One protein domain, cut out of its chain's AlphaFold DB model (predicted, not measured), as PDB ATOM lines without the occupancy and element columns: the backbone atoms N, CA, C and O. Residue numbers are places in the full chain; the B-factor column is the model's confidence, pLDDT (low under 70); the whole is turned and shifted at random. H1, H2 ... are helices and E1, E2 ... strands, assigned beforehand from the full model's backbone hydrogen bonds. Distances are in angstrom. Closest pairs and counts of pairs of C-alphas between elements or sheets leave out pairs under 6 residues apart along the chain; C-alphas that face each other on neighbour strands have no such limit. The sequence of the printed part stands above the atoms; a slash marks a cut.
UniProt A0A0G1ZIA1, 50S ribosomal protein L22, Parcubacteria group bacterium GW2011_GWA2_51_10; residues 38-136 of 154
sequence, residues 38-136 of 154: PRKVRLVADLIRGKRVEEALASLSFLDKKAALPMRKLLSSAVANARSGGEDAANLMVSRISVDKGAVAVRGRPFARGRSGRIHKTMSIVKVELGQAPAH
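What this domain is: This is residues 38 to 136 of the 154 residues of the protein "50S ribosomal protein L22" of Parcubacteria group bacterium GW2011_GWA2_51_10 (UniProt A0A0G1ZIA1). A long, two-stranded antiparallel hairpin, E1 and E2, makes the longest axis, and three helices, H1, H2 and H3, cluster round one half of it, while its turn end, residues 105 to 121, sticks out beyond them as an arm. H2 and H3 form a helical hairpin, and H1 runs at a steep tilt to both, coming near H2 at its last residue, Ile 48, and near the strands at its first, Pro 38. The printed part has 99 residues with three named helices followed by two named strands, in the order H1 H2 H3 E1 E2. The class is mixed, helices and strands, and the sheet has the order E1 - E2. The whole is loose, with a radius of gyration of the C-alphas of 17.9 A and spans of 66 by 26 by 17 A.

Where its parts are: E1, residues 92 to 110, runs 50.2 A from C-alpha 92 at (203.655, 200.575, 155.261) and bends by 55 degrees at residue 95. E2, residues 116 to 132, runs 52.0 A and ends with C-alpha 132 at (206.335, 200.772, 159.477). H3, residues 68 to 84, is the longest helix, 24.5 A. H1, residues 38 to 48, begins at C-alpha 38 at (213.042, 180.772, 142.882) and is 15.4 A long. H2, residues 53 to 61, is 12.4 A long.

How they stand to each other: E1 and E2 are a hairpin of antiparallel neighbours, with 170 degrees between their directions. N 98 and O 127 are within hydrogen-bond range at 3.0 A, and N 119 and O 107 at 2.8 A. The closest C-alphas of H1 and E2 are those of Pro 38 and Ser 124, 5.2 A apart; those of H1 and E1 are of Pro 38 and Lys 101, 5.9 A apart. The closest C-alphas of H3 and E2 are those of Ala 78 and Leu 130, 7.2 A apart. H2 and H3 are a helical hairpin that touch at a shallow tilt of 24 degrees, opposite ways, H3 with residues 68 to 75 alone; their closest C-alphas are those of Leu 60 and Ala 68, 5.3 A apart. H1 and H2 are close but not clearly touching, at a steep tilt of 52 degrees; their closest C-alphas are those of Ile 48 and Ala 56, 5.3 A apart. H1 and H3 are also close but not clearly touching; their closest C-alphas are those of Val 44 and Ala 68, 6.9 A apart. The closest C-alphas of H2 and E1 are those of Val 53 and Met 93, 5.4 A apart, while H2 and E2 are apart. In H2 and H3 every O i to N i+4 pair is within hydrogen-bond range; in H1 3 of 7 are, beside 5 of 8 O i to N i+3 pairs.

The domain as a whole: The two C-alphas farthest apart are those of Arg 113 and Ala 135, at 65.9 A. The printed part has no cut. The links H1 to H2 and E1 to E2 are tight, those from H2 to H3 and H3 to E1 are short, and no link is long. The mean pLDDT of the printed part is 92.1, with residues 134 to 136 under 70.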
ATOM      1  N   PRO A  38     212.784 179.662 141.962       96.12
ATOM      2  CA  PRO A  38     213.042 180.772 142.882       96.12
ATOM      3  C   PRO A  38     213.879 181.882 142.238       96.12
ATOM      4  O   PRO A  38     213.593 183.055 142.445       96.12
ATOM      5  N   ARG A  39     214.838 181.542 141.363       95.56
ATOM      6  CA  ARG A  39     215.640 182.523 140.606       95.56
ATOM      7  C   ARG A  39     214.777 183.524 139.829       95.56
ATOM      8  O   ARG A  39     215.086 184.705 139.824       95.56
ATOM      9  N   LYS A  40     213.695 183.068 139.185       95.19
ATOM     10  CA  LYS A  40     212.818 183.938 138.379       95.19
ATOM     11  C   LYS A  40     211.959 184.854 139.250       95.19
ATOM     12  O   LYS A  40     211.665 185.971 138.847       95.19
ATOM     13  N   VAL A  41     211.556 184.374 140.425       96.81
ATOM     14  CA  VAL A  41     210.759 185.151 141.384       96.81
ATOM     15  C   VAL A  41     211.628 186.183 142.104       96.81
ATOM     16  O   VAL A  41     211.179 187.304 142.311       96.81
ATOM     17  N   ARG A  42     212.891 185.845 142.403       96.50
ATOM     18  CA  ARG A  42     213.865 186.764 143.015       96.50
ATOM     19  C   ARG A  42     214.039 188.048 142.212       96.50
ATOM     20  O   ARG A  42     213.943 189.107 142.804       96.50
ATOM     21  N   LEU A  43     214.113 187.958 140.881       95.19
ATOM     22  CA  LEU A  43     214.186 189.139 140.009       95.19
ATOM     23  C   LEU A  43     213.060 190.149 140.270       95.19
ATOM     24  O   LEU A  43     213.291 191.347 140.242       95.19
ATOM     25  N   VAL A  44     211.838 189.671 140.525       95.88
ATOM     26  CA  VAL A  44     210.700 190.547 140.834       95.88
ATOM     27  C   VAL A  44     210.747 191.009 142.288       95.88
ATOM     28  O   VAL A  44     210.476 192.172 142.561       95.88
ATOM     29  N   ALA A  45     211.123 190.127 143.217       95.69
ATOM     30  CA  ALA A  45     211.268 190.462 144.632       95.69
ATOM     31  C   ALA A  45     212.331 191.546 144.878       95.69
ATOM     32  O   ALA A  45     212.135 192.413 145.725       95.69
ATOM     33  N   ASP A  46     213.429 191.527 144.123       94.62
ATOM     34  CA  ASP A  46     214.501 192.515 144.224       94.62
ATOM     35  C   ASP A  46     214.015 193.919 143.833       94.62
ATOM     36  O   ASP A  46     214.420 194.896 144.454       94.62
ATOM     37  N   LEU A  47     213.076 194.023 142.884       93.81
ATOM     38  CA  LEU A  47     212.511 195.303 142.441       93.81
ATOM     39  C   LEU A  47     211.603 195.972 143.474       93.81
ATOM     40  O   LEU A  47     211.424 197.185 143.412       93.81
ATOM     41  N   ILE A  48     210.969 195.201 144.355       94.56
ATOM     42  CA  ILE A  48     209.999 195.710 145.341       94.56
ATOM     43  C   ILE A  48     210.588 195.826 146.751       94.56
ATOM     44  O   ILE A  48     209.937 196.360 147.645       94.56
ATOM     45  N   ARG A  49     211.810 195.331 146.966       92.94
ATOM     46  CA  ARG A  49     212.485 195.395 148.265       92.94
ATOM     47  C   ARG A  49     212.768 196.854 148.636       92.94
ATOM     48  O   ARG A  49     213.325 197.593 147.831       92.94
ATOM     49  N   GLY A  50     212.384 197.257 149.848       89.88
ATOM     50  CA  GLY A  50     212.614 198.612 150.361       89.88
ATOM     51  C   GLY A  50     211.706 199.697 149.773       89.88
ATOM     52  O   GLY A  50     211.854 200.859 150.134       89.88
ATOM     53  N   LYS A  51     210.760 199.345 148.892       91.38
ATOM     54  CA  LYS A  51     209.764 200.291 148.375       91.38
ATOM     55  C   LYS A  51     208.573 200.422 149.317       91.38
ATOM     56  O   LYS A  51     208.259 199.511 150.096       91.38
ATOM     57  N   ARG A  52     207.867 201.545 149.189       92.25
ATOM     58  CA  ARG A  52     206.537 201.721 149.785       92.25
ATOM     59  C   ARG A  52     205.531 200.786 149.126       92.25
ATOM     60  O   ARG A  52     205.698 200.403 147.967       92.25
ATOM     61  N   VAL A  53     204.481 200.426 149.859       92.75
ATOM     62  CA  VAL A  53     203.451 199.503 149.355       92.75
ATOM     63  C   VAL A  53     202.800 200.031 148.072       92.75
ATOM     64  O   VAL A  53     202.660 199.276 147.111       92.75
ATOM     65  N   GLU A  54     202.466 201.319 148.016       92.00
ATOM     66  CA  GLU A  54     201.842 201.947 146.841       92.00
ATOM     67  C   GLU A  54     202.757 201.899 145.608       92.00
ATOM     68  O   GLU A  54     202.362 201.425 144.541       92.00
ATOM     69  N   GLU A  55     204.022 202.289 145.773       92.44
ATOM     70  CA  GLU A  55     205.034 202.232 144.714       92.44
ATOM     71  C   GLU A  55     205.303 200.799 144.238       92.44
ATOM     72  O   GLU A  55     205.535 200.555 143.047       92.44
ATOM     73  N   ALA A  56     205.280 199.830 145.156       94.31
ATOM     74  CA  ALA A  56     205.443 198.421 144.836       94.31
ATOM     75  C   ALA A  56     204.253 197.891 144.017       94.31
ATOM     76  O   ALA A  56     204.468 197.184 143.031       94.31
ATOM     77  N   LEU A  57     203.015 198.257 144.369       94.19
ATOM     78  CA  LEU A  57     201.811 197.881 143.615       94.19
ATOM     79  C   LEU A  57     201.792 198.496 142.211       94.19
ATOM     80  O   LEU A  57     201.442 197.803 141.249       94.19
ATOM     81  N   ALA A  58     202.225 199.752 142.079       94.44
ATOM     82  CA  ALA A  58     202.392 200.400 140.782       94.44
ATOM     83  C   ALA A  58     203.460 199.675 139.950       94.44
ATOM     84  O   ALA A  58     203.178 199.226 138.841       94.44
ATOM     85  N   SER A  59     204.648 199.447 140.525       94.62
ATOM     86  CA  SER A  59     205.745 198.732 139.854       94.62
ATOM     87  C   SER A  59     205.300 197.353 139.350       94.62
ATOM     88  O   SER A  59     205.573 196.991 138.212       94.62
ATOM     89  N   LEU A  60     204.583 196.580 140.171       94.94
ATOM     90  CA  LEU A  60     204.106 195.240 139.807       94.94
ATOM     91  C   LEU A  60     203.012 195.237 138.738       94.94
ATOM     92  O   LEU A  60     202.837 194.216 138.077       94.94
ATOM     93  N   SER A  61     202.277 196.333 138.564       94.12
ATOM     94  CA  SER A  61     201.211 196.410 137.560       94.12
ATOM     95  C   SER A  61     201.749 196.599 136.142       94.12
ATOM     96  O   SER A  61     201.122 196.119 135.205       94.12
ATOM     97  N   PHE A  62     202.929 197.208 135.992       93.88
ATOM     98  CA  PHE A  62     203.587 197.420 134.695       93.88
ATOM     99  C   PHE A  62     204.607 196.334 134.325       93.88
ATOM    100  O   PHE A  62     205.208 196.382 133.258       93.88
ATOM    101  N   LEU A  63     204.870 195.372 135.213       94.25
ATOM    102  CA  LEU A  63     205.907 194.368 134.990       94.25
ATOM    103  C   LEU A  63     205.408 193.185 134.148       94.25
ATOM    104  O   LEU A  63     204.623 192.363 134.621       94.25
ATOM    105  N   ASP A  64     206.026 192.981 132.981       93.88
ATOM    106  CA  ASP A  64     205.780 191.848 132.068       93.88
ATOM    107  C   ASP A  64     206.443 190.534 132.524       93.88
ATOM    108  O   ASP A  64     207.113 189.816 131.771       93.88
ATOM    109  N   LYS A  65     206.327 190.199 133.810       95.00
ATOM    110  CA  LYS A  65     206.832 188.935 134.361       95.00
ATOM    111  C   LYS A  65     205.674 188.120 134.905       95.00
ATOM    112  O   LYS A  65     204.866 188.611 135.680       95.00
ATOM    113  N   LYS A  66     205.676 186.808 134.640       93.50
ATOM    114  CA  LYS A  66     204.684 185.865 135.200       93.50
ATOM    115  C   LYS A  66     204.565 185.944 136.732       93.50
ATOM    116  O   LYS A  66     203.504 185.669 137.284       93.50
ATOM    117  N   ALA A  67     205.656 186.291 137.418       94.44
ATOM    118  CA  ALA A  67     205.679 186.434 138.870       94.44
ATOM    119  C   ALA A  67     205.026 187.738 139.375       94.44
ATOM    120  O   ALA A  67     204.738 187.824 140.561       94.44
ATOM    121  N   ALA A  68     204.731 188.722 138.521       95.62
ATOM    122  CA  ALA A  68     204.139 189.991 138.944       95.62
ATOM    123  C   ALA A  68     202.728 189.811 139.532       95.62
ATOM    124  O   ALA A  68     202.451 190.261 140.643       95.62
ATOM    125  N   LEU A  69     201.866 189.052 138.847       94.12
ATOM    126  CA  LEU A  69     200.499 188.758 139.295       94.12
ATOM    127  C   LEU A  69     200.423 188.105 140.693       94.12
ATOM    128  O   LEU A  69     199.688 188.620 141.540       94.12
ATOM    129  N   PRO A  70     201.141 186.999 140.988       95.38
ATOM    130  CA  PRO A  70     201.104 186.398 142.318       95.38
ATOM    131  C   PRO A  70     201.738 187.294 143.383       95.38
ATOM    132  O   PRO A  70     201.225 187.328 144.495       95.38
ATOM    133  N   MET A  71     202.793 188.050 143.057       95.62
ATOM    134  CA  MET A  71     203.403 188.994 144.002       95.62
ATOM    135  C   MET A  71     202.449 190.135 144.365       95.62
ATOM    136  O   MET A  71     202.362 190.503 145.534       95.62
ATOM    137  N   ARG A  72     201.673 190.639 143.396       95.69
ATOM    138  CA  ARG A  72     200.631 191.645 143.638       95.69
ATOM    139  C   ARG A  72     199.577 191.123 144.613       95.69
ATOM    140  O   ARG A  72     199.290 191.782 145.602       95.69
ATOM    141  N   LYS A  73     199.068 189.905 144.384       95.00
ATOM    142  CA  LYS A  73     198.110 189.248 145.294       95.00
ATOM    143  C   LYS A  73     198.689 189.057 146.700       95.00
ATOM    144  O   LYS A  73     197.993 189.290 147.683       95.00
ATOM    145  N   LEU A  74     199.961 188.663 146.789       95.56
ATOM    146  CA  LEU A  74     200.676 188.501 148.056       95.56
ATOM    147  C   LEU A  74     200.750 189.812 148.845       95.56
ATOM    148  O   LEU A  74     200.463 189.817 150.039       95.56
ATOM    149  N   LEU A  75     201.098 190.918 148.180       94.75
ATOM    150  CA  LEU A  75     201.133 192.238 148.812       94.75
ATOM    151  C   LEU A  75     199.742 192.699 149.243       94.75
ATOM    152  O   LEU A  75     199.594 193.158 150.369       94.75
ATOM    153  N   SER A  76     198.714 192.523 148.408       93.94
ATOM    154  CA  SER A  76     197.333 192.847 148.794       93.94
ATOM    155  C   SER A  76     196.883 192.063 150.032       93.94
ATOM    156  O   SER A  76     196.239 192.628 150.910       93.94
ATOM    157  N   SER A  77     197.269 190.788 150.142       94.25
ATOM    158  CA  SER A  77     197.006 189.974 151.334       94.25
ATOM    159  C   SER A  77     197.776 190.471 152.560       94.25
ATOM    160  O   SER A  77     197.197 190.550 153.638       94.25
ATOM    161  N   ALA A  78     199.047 190.857 152.409       93.94
ATOM    162  CA  ALA A  78     199.833 191.421 153.507       93.94
ATOM    163  C   ALA A  78     199.229 192.734 154.032       93.94
ATOM    164  O   ALA A  78     199.161 192.938 155.240       93.94
ATOM    165  N   VAL A  79     198.741 193.594 153.132       93.38
ATOM    166  CA  VAL A  79     198.047 194.842 153.489       93.38
ATOM    167  C   VAL A  79     196.730 194.557 154.203       93.38
ATOM    168  O   VAL A  79     196.420 195.228 155.179       93.38
ATOM    169  N   ALA A  80     195.961 193.562 153.755       92.25
ATOM    170  CA  ALA A  80     194.731 193.166 154.439       92.25
ATOM    171  C   ALA A  80     195.016 192.702 155.878       92.25
ATOM    172  O   ALA A  80     194.348 193.156 156.803       92.25
ATOM    173  N   ASN A  81     196.060 191.891 156.076       92.06
ATOM    174  CA  ASN A  81     196.472 191.448 157.410       92.06
ATOM    175  C   ASN A  81     196.935 192.623 158.289       92.06
ATOM    176  O   ASN A  81     196.573 192.688 159.463       92.06
ATOM    177  N   ALA A  82     197.683 193.574 157.719       90.12
ATOM    178  CA  ALA A  82     198.114 194.778 158.428       90.12
ATOM    179  C   ALA A  82     196.922 195.653 158.854       90.12
ATOM    180  O   ALA A  82     196.864 196.084 160.004       90.12
ATOM    181  N   ARG A  83     195.923 195.827 157.976       89.56
ATOM    182  CA  ARG A  83     194.676 196.546 158.293       89.56
ATOM    183  C   ARG A  83     193.897 195.872 159.418       89.56
ATOM    184  O   ARG A  83     193.460 196.548 160.340       89.56
ATOM    185  N   SER A  84     193.763 194.546 159.383       89.12
ATOM    186  CA  SER A  84     193.146 193.790 160.483       89.12
ATOM    187  C   SER A  84     193.928 193.912 161.795       89.12
ATOM    188  O   SER A  84     193.346 193.786 162.867       89.12
ATOM    189  N   GLY A  85     195.234 194.175 161.719       85.00
ATOM    190  CA  GLY A  85     196.097 194.466 162.862       85.00
ATOM    191  C   GLY A  85     196.047 195.913 163.366       85.00
ATOM    192  O   GLY A  85     196.751 196.209 164.328       85.00
ATOM    193  N   GLY A  86     195.248 196.791 162.749       83.75
ATOM    194  CA  GLY A  86     195.108 198.196 163.142       83.75
ATOM    195  C   GLY A  86     196.177 199.136 162.577       83.75
ATOM    196  O   GLY A  86     196.340 200.233 163.099       83.75
ATOM    197  N   GLU A  87     196.918 198.724 161.544       84.38
ATOM    198  CA  GLU A  87     197.903 199.584 160.879       84.38
ATOM    199  C   GLU A  87     197.367 200.204 159.579       84.38
ATOM    200  O   GLU A  87     196.708 199.544 158.766       84.38
ATOM    201  N   ASP A  88     197.719 201.471 159.347       82.88
ATOM    202  CA  ASP A  88     197.333 202.214 158.148       82.88
ATOM    203  C   ASP A  88     198.203 201.865 156.938       82.88
ATOM    204  O   ASP A  88     199.435 201.886 156.993       82.88
ATOM    205  N   ALA A  89     197.562 201.644 155.788       77.88
ATOM    206  CA  ALA A  89     198.243 201.222 154.563       77.88
ATOM    207  C   ALA A  89     199.268 202.241 154.025       77.88
ATOM    208  O   ALA A  89     200.255 201.836 153.408       77.88
ATOM    209  N   ALA A  90     199.056 203.538 154.269       82.62
ATOM    210  CA  ALA A  90     199.898 204.621 153.753       82.62
ATOM    211  C   ALA A  90     201.306 204.650 154.379       82.62
ATOM    212  O   ALA A  90     202.266 205.118 153.762       82.62
ATOM    213  N   ASN A  91     201.446 204.121 155.599       86.12
ATOM    214  CA  ASN A  91     202.701 204.140 156.351       86.12
ATOM    215  C   ASN A  91     203.496 202.830 156.224       86.12
ATOM    216  O   ASN A  91     204.557 202.686 156.834       86.12
ATOM    217  N   LEU A  92     203.016 201.876 155.423       88.75
ATOM    218  CA  LEU A  92     203.655 200.575 155.261       88.75
ATOM    219  C   LEU A  92     204.728 200.606 154.168       88.75
ATOM    220  O   LEU A  92     204.528 201.086 153.047       88.75
ATOM    221  N   MET A  93     205.866 199.991 154.473       91.62
ATOM    222  CA  MET A  93     206.902 199.665 153.500       91.62
ATOM    223  C   MET A  93     207.246 198.185 153.536       91.62
ATOM    224  O   MET A  93     207.020 197.485 154.526       91.62
ATOM    225  N   VAL A  94     207.827 197.697 152.444       93.12
ATOM    226  CA  VAL A  94     208.263 196.308 152.372       93.12
ATOM    227  C   VAL A  94     209.636 196.169 153.027       93.12
ATOM    228  O   VAL A  94     210.662 196.462 152.413       93.12
ATOM    229  N   SER A  95     209.640 195.708 154.281       90.44
ATOM    230  CA  SER A  95     210.848 195.552 155.097       90.44
ATOM    231  C   SER A  95     211.681 194.355 154.644       90.44
ATOM    232  O   SER A  95     212.855 194.492 154.289       90.44
ATOM    233  N   ARG A  96     211.063 193.169 154.577       91.31
ATOM    234  CA  ARG A  96     211.764 191.936 154.212       91.31
ATOM    235  C   ARG A  96     210.990 191.141 153.179       91.31
ATOM    236  O   ARG A  96     209.790 190.920 153.292       91.31
ATOM    237  N   ILE A  97     211.723 190.650 152.186       95.25
ATOM    238  CA  ILE A  97     211.202 189.718 151.190       95.25
ATOM    239  C   ILE A  97     212.200 188.592 151.041       95.25
ATOM    240  O   ILE A  97     213.359 188.833 150.683       95.25
ATOM    241  N   SER A  98     211.746 187.368 151.275       94.50
ATOM    242  CA  SER A  98     212.535 186.172 151.011       94.50
ATOM    243  C   SER A  98     211.828 185.252 150.025       94.50
ATOM    244  O   SER A  98     210.603 185.120 149.991       94.50
ATOM    245  N   VAL A  99     212.645 184.629 149.178       96.69
ATOM    246  CA  VAL A  99     212.213 183.645 148.191       96.69
ATOM    247  C   VAL A  99     213.082 182.413 148.379       96.69
ATOM    248  O   VAL A  99     214.235 182.358 147.923       96.69
ATOM    249  N   ASP A 100     212.498 181.432 149.047       95.44
ATOM    250  CA  ASP A 100     213.135 180.175 149.393       95.44
ATOM    251  C   ASP A 100     212.825 179.117 148.326       95.44
ATOM    252  O   ASP A 100     211.821 179.177 147.600       95.44
ATOM    253  N   LYS A 101     213.711 178.126 148.217       93.38
ATOM    254  CA  LYS A 101     213.463 176.950 147.384       93.38
ATOM    255  C   LYS A 101     212.400 176.091 148.074       93.38
ATOM    256  O   LYS A 101     212.533 175.776 149.251       93.38
ATOM    257  N   GLY A 102     211.347 175.739 147.343       93.06
ATOM    258  CA  GLY A 102     210.300 174.838 147.813       93.06
ATOM    259  C   GLY A 102     210.552 173.388 147.403       93.06
ATOM    260  O   GLY A 102     211.653 173.016 146.986       93.06
ATOM    261  N   ALA A 103     209.492 172.580 147.473       93.88
ATOM    262  CA  ALA A 103     209.508 171.204 146.994       93.88
ATOM    263  C   ALA A 103     209.911 171.123 145.509       93.88
ATOM    264  O   ALA A 103     209.649 172.026 144.705       93.88
ATOM    265  N   VAL A 104     210.575 170.030 145.138       95.06
ATOM    266  CA  VAL A 104     211.035 169.796 143.766       95.06
ATOM    267  C   VAL A 104     210.384 168.531 143.243       95.06
ATOM    268  O   VAL A 104     210.699 167.438 143.703       95.06
ATOM    269  N   ALA A 105     209.516 168.673 142.245       93.50
ATOM    270  CA  ALA A 105     208.975 167.520 141.540       93.50
ATOM    271  C   ALA A 105     209.976 167.053 140.477       93.50
ATOM    272  O   ALA A 105     210.433 167.845 139.647       93.50
ATOM    273  N   VAL A 106     210.321 165.767 140.499       94.31
ATOM    274  CA  VAL A 106     211.229 165.146 139.529       94.31
ATOM    275  C   VAL A 106     210.404 164.454 138.448       94.31
ATOM    276  O   VAL A 106     209.445 163.749 138.749       94.31
ATOM    277  N   ARG A 107     210.761 164.670 137.180       95.25
ATOM    278  CA  ARG A 107     210.182 163.974 136.019       95.25
ATOM    279  C   ARG A 107     211.293 163.259 135.249       95.25
ATOM    280  O   ARG A 107     212.392 163.804 135.140       95.25
ATOM    281  N   GLY A 108     211.014 162.076 134.714       95.69
ATOM    282  CA  GLY A 108     211.921 161.397 133.785       95.69
ATOM    283  C   GLY A 108     211.916 162.082 132.419       95.69
ATOM    284  O   GLY A 108     210.867 162.531 131.956       95.69
ATOM    285  N   ARG A 109     213.084 162.184 131.785       96.50
ATOM    286  CA  ARG A 109     213.235 162.618 130.394       96.50
ATOM    287  C   ARG A 109     214.006 161.546 129.627       96.50
ATOM    288  O   ARG A 109     215.197 161.388 129.899       96.50
ATOM    289  N   PRO A 110     213.373 160.840 128.679       95.94
ATOM    290  CA  PRO A 110     214.092 159.899 127.833       95.94
ATOM    291  C   PRO A 110     215.073 160.641 126.914       95.94
ATOM    292  O   PRO A 110     214.809 161.764 126.473       95.94
ATOM    293  N   PHE A 111     216.209 160.007 126.640       96.56
ATOM    294  CA  PHE A 111     217.237 160.441 125.697       96.56
ATOM    295  C   PHE A 111     217.631 159.285 124.762       96.56
ATOM    296  O   PHE A 111     217.293 158.127 124.998       96.56
ATOM    297  N   ALA A 112     218.363 159.605 123.688       97.00
ATOM    298  CA  ALA A 112     218.856 158.617 122.731       97.00
ATOM    299  C   ALA A 112     219.757 157.553 123.393       97.00
ATOM    300  O   ALA A 112     220.428 157.828 124.395       97.00
ATOM    301  N   ARG A 113     219.815 156.360 122.783       95.56
ATOM    302  CA  ARG A 113     220.619 155.204 123.239       95.56
ATOM    303  C   ARG A 113     220.265 154.726 124.658       95.56
ATOM    304  O   ARG A 113     221.155 154.497 125.469       95.56
ATOM    305  N   GLY A 114     218.970 154.644 124.981       95.25
ATOM    306  CA  GLY A 114     218.484 154.120 126.267       95.25
ATOM    307  C   GLY A 114     218.839 154.968 127.496       95.25
ATOM    308  O   GLY A 114     218.668 154.521 128.627       95.25
ATOM    309  N   ARG A 115     219.344 156.195 127.311       96.25
ATOM    310  CA  ARG A 115     219.703 157.085 128.423       96.25
ATOM    311  C   ARG A 115     218.454 157.753 128.996       96.25
ATOM    312  O   ARG A 115     217.537 158.115 128.265       96.25
ATOM    313  N   SER A 116     218.447 157.985 130.306       95.44
ATOM    314  CA  SER A 116     217.377 158.717 130.989       95.44
ATOM    315  C   SER A 116     217.959 159.849 131.827       95.44
ATOM    316  O   SER A 116     218.864 159.645 132.635       95.44
ATOM    317  N   GLY A 117     217.451 161.059 131.607       95.56
ATOM    318  CA  GLY A 117     217.756 162.243 132.401       95.56
ATOM    319  C   GLY A 117     216.610 162.598 133.346       95.56
ATOM    320  O   GLY A 117     215.490 162.101 133.226       95.56
ATOM    321  N   ARG A 118     216.870 163.509 134.288       96.31
ATOM    322  CA  ARG A 118     215.864 164.023 135.229       96.31
ATOM    323  C   ARG A 118     215.571 165.493 134.937       96.31
ATOM    324  O   ARG A 118     216.485 166.286 134.738       96.31
ATOM    325  N   ILE A 119     214.295 165.872 134.939       95.50
ATOM    326  CA  ILE A 119     213.855 167.272 134.902       95.50
ATOM    327  C   ILE A 119     213.355 167.654 136.291       95.50
ATOM    328  O   ILE A 119     212.429 167.037 136.819       95.50
ATOM    329  N   HIS A 120     213.912 168.727 136.847       94.44
ATOM    330  CA  HIS A 120     213.475 169.294 138.117       94.44
ATOM    331  C   HIS A 120     212.450 170.410 137.892       94.44
ATOM    332  O   HIS A 120     212.762 171.471 137.348       94.44
ATOM    333  N   LYS A 121     211.214 170.195 138.343       93.88
ATOM    334  CA  LYS A 121     210.179 171.228 138.446       93.88
ATOM    335  C   LYS A 121     210.209 171.789 139.865       93.88
ATOM    336  O   LYS A 121     209.529 171.302 140.764       93.88
ATOM    337  N   THR A 122     211.072 172.779 140.067       94.44
ATOM    338  CA  THR A 122     211.258 173.442 141.362       94.44
ATOM    339  C   THR A 122     210.100 174.382 141.672       94.44
ATOM    340  O   THR A 122     209.753 175.214 140.828       94.44
ATOM    341  N   MET A 123     209.575 174.303 142.888       96.19
ATOM    342  CA  MET A 123     208.670 175.301 143.451       96.19
ATOM    343  C   MET A 123     209.438 176.345 144.266       96.19
ATOM    344  O   MET A 123     210.607 176.158 144.618       96.19
ATOM    345  N   SER A 124     208.755 177.429 144.611       96.50
ATOM    346  CA  SER A 124     209.251 178.469 145.507       96.50
ATOM    347  C   SER A 124     208.281 178.723 146.653       96.50
ATOM    348  O   SER A 124     207.063 178.628 146.477       96.50
ATOM    349  N   ILE A 125     208.836 179.104 147.798       96.50
ATOM    350  CA  ILE A 125     208.087 179.648 148.929       96.50
ATOM    351  C   ILE A 125     208.459 181.122 149.026       96.50
ATOM    352  O   ILE A 125     209.639 181.454 149.142       96.50
ATOM    353  N   VAL A 126     207.466 182.001 148.945       96.50
ATOM    354  CA  VAL A 126     207.679 183.449 149.044       96.50
ATOM    355  C   VAL A 126     207.148 183.924 150.383       96.50
ATOM    356  O   VAL A 126     206.019 183.590 150.743       96.50
ATOM    357  N   LYS A 127     207.953 184.698 151.107       95.69
ATOM    358  CA  LYS A 127     207.564 185.333 152.365       95.69
ATOM    359  C   LYS A 127     207.774 186.833 152.227       95.69
ATOM    360  O   LYS A 127     208.838 187.276 151.790       95.69
ATOM    361  N   VAL A 128     206.755 187.594 152.594       95.12
ATOM    362  CA  VAL A 128     206.784 189.054 152.627       95.12
ATOM    363  C   VAL A 128     206.505 189.494 154.054       95.12
ATOM    364  O   VAL A 128     205.588 188.973 154.687       95.12
ATOM    365  N   GLU A 129     207.299 190.435 154.543       92.94
ATOM    366  CA  GLU A 129     207.116 191.101 155.826       92.94
ATOM    367  C   GLU A 129     207.057 192.609 155.568       92.94
ATOM    368  O   GLU A 129     207.992 193.197 155.005       92.94
ATOM    369  N   LEU A 130     205.940 193.222 155.949       92.19
ATOM    370  CA  LEU A 130     205.790 194.671 155.956       92.19
ATOM    371  C   LEU A 130     206.362 195.236 157.259       92.19
ATOM    372  O   LEU A 130     206.460 194.539 158.271       92.19
ATOM    373  N   GLY A 131     206.793 196.488 157.205       88.75
ATOM    374  CA  GLY A 131     207.215 197.252 158.368       88.75
ATOM    375  C   GLY A 131     206.714 198.683 158.270       88.75
ATOM    376  O   GLY A 131     206.364 199.161 157.190       88.75
ATOM    377  N   GLN A 132     206.709 199.367 159.405       84.75
ATOM    378  CA  GLN A 132     206.335 200.772 159.477       84.75
ATOM    379  C   GLN A 132     207.480 201.625 158.933       84.75
ATOM    380  O   GLN A 132     208.614 201.546 159.416       84.75
ATOM    381  N   ALA A 133     207.200 202.415 157.903       74.12
ATOM    382  CA  ALA A 133     208.139 203.401 157.401       74.12
ATOM    383  C   ALA A 133     208.182 204.604 158.352       74.12
ATOM    384  O   ALA A 133     207.124 205.079 158.770       74.12
ATOM    385  N   PRO A 134     209.366 205.161 158.661       69.00
ATOM    386  CA  PRO A 134     209.417 206.491 159.249       69.00
ATOM    387  C   PRO A 134     208.763 207.489 158.279       69.00
ATOM    388  O   PRO A 134     208.860 207.333 157.055       69.00
ATOM    389  N   ALA A 135     208.068 208.489 158.832       62.25
ATOM    390  CA  ALA A 135     207.312 209.491 158.085       62.25
ATOM    391  C   ALA A 135     208.086 209.992 156.852       62.25
ATOM    392  O   ALA A 135     209.277 210.302 156.922       62.25
ATOM    393  N   HIS A 136     207.409 210.022 155.700       53.28
ATOM    394  CA  HIS A 136     208.014 210.391 154.423       53.28
ATOM    395  C   HIS A 136     208.556 211.818 154.502       53.28
ATOM    396  O   HIS A 136     207.787 212.775 154.489       53.28
TER     397      HIS A 136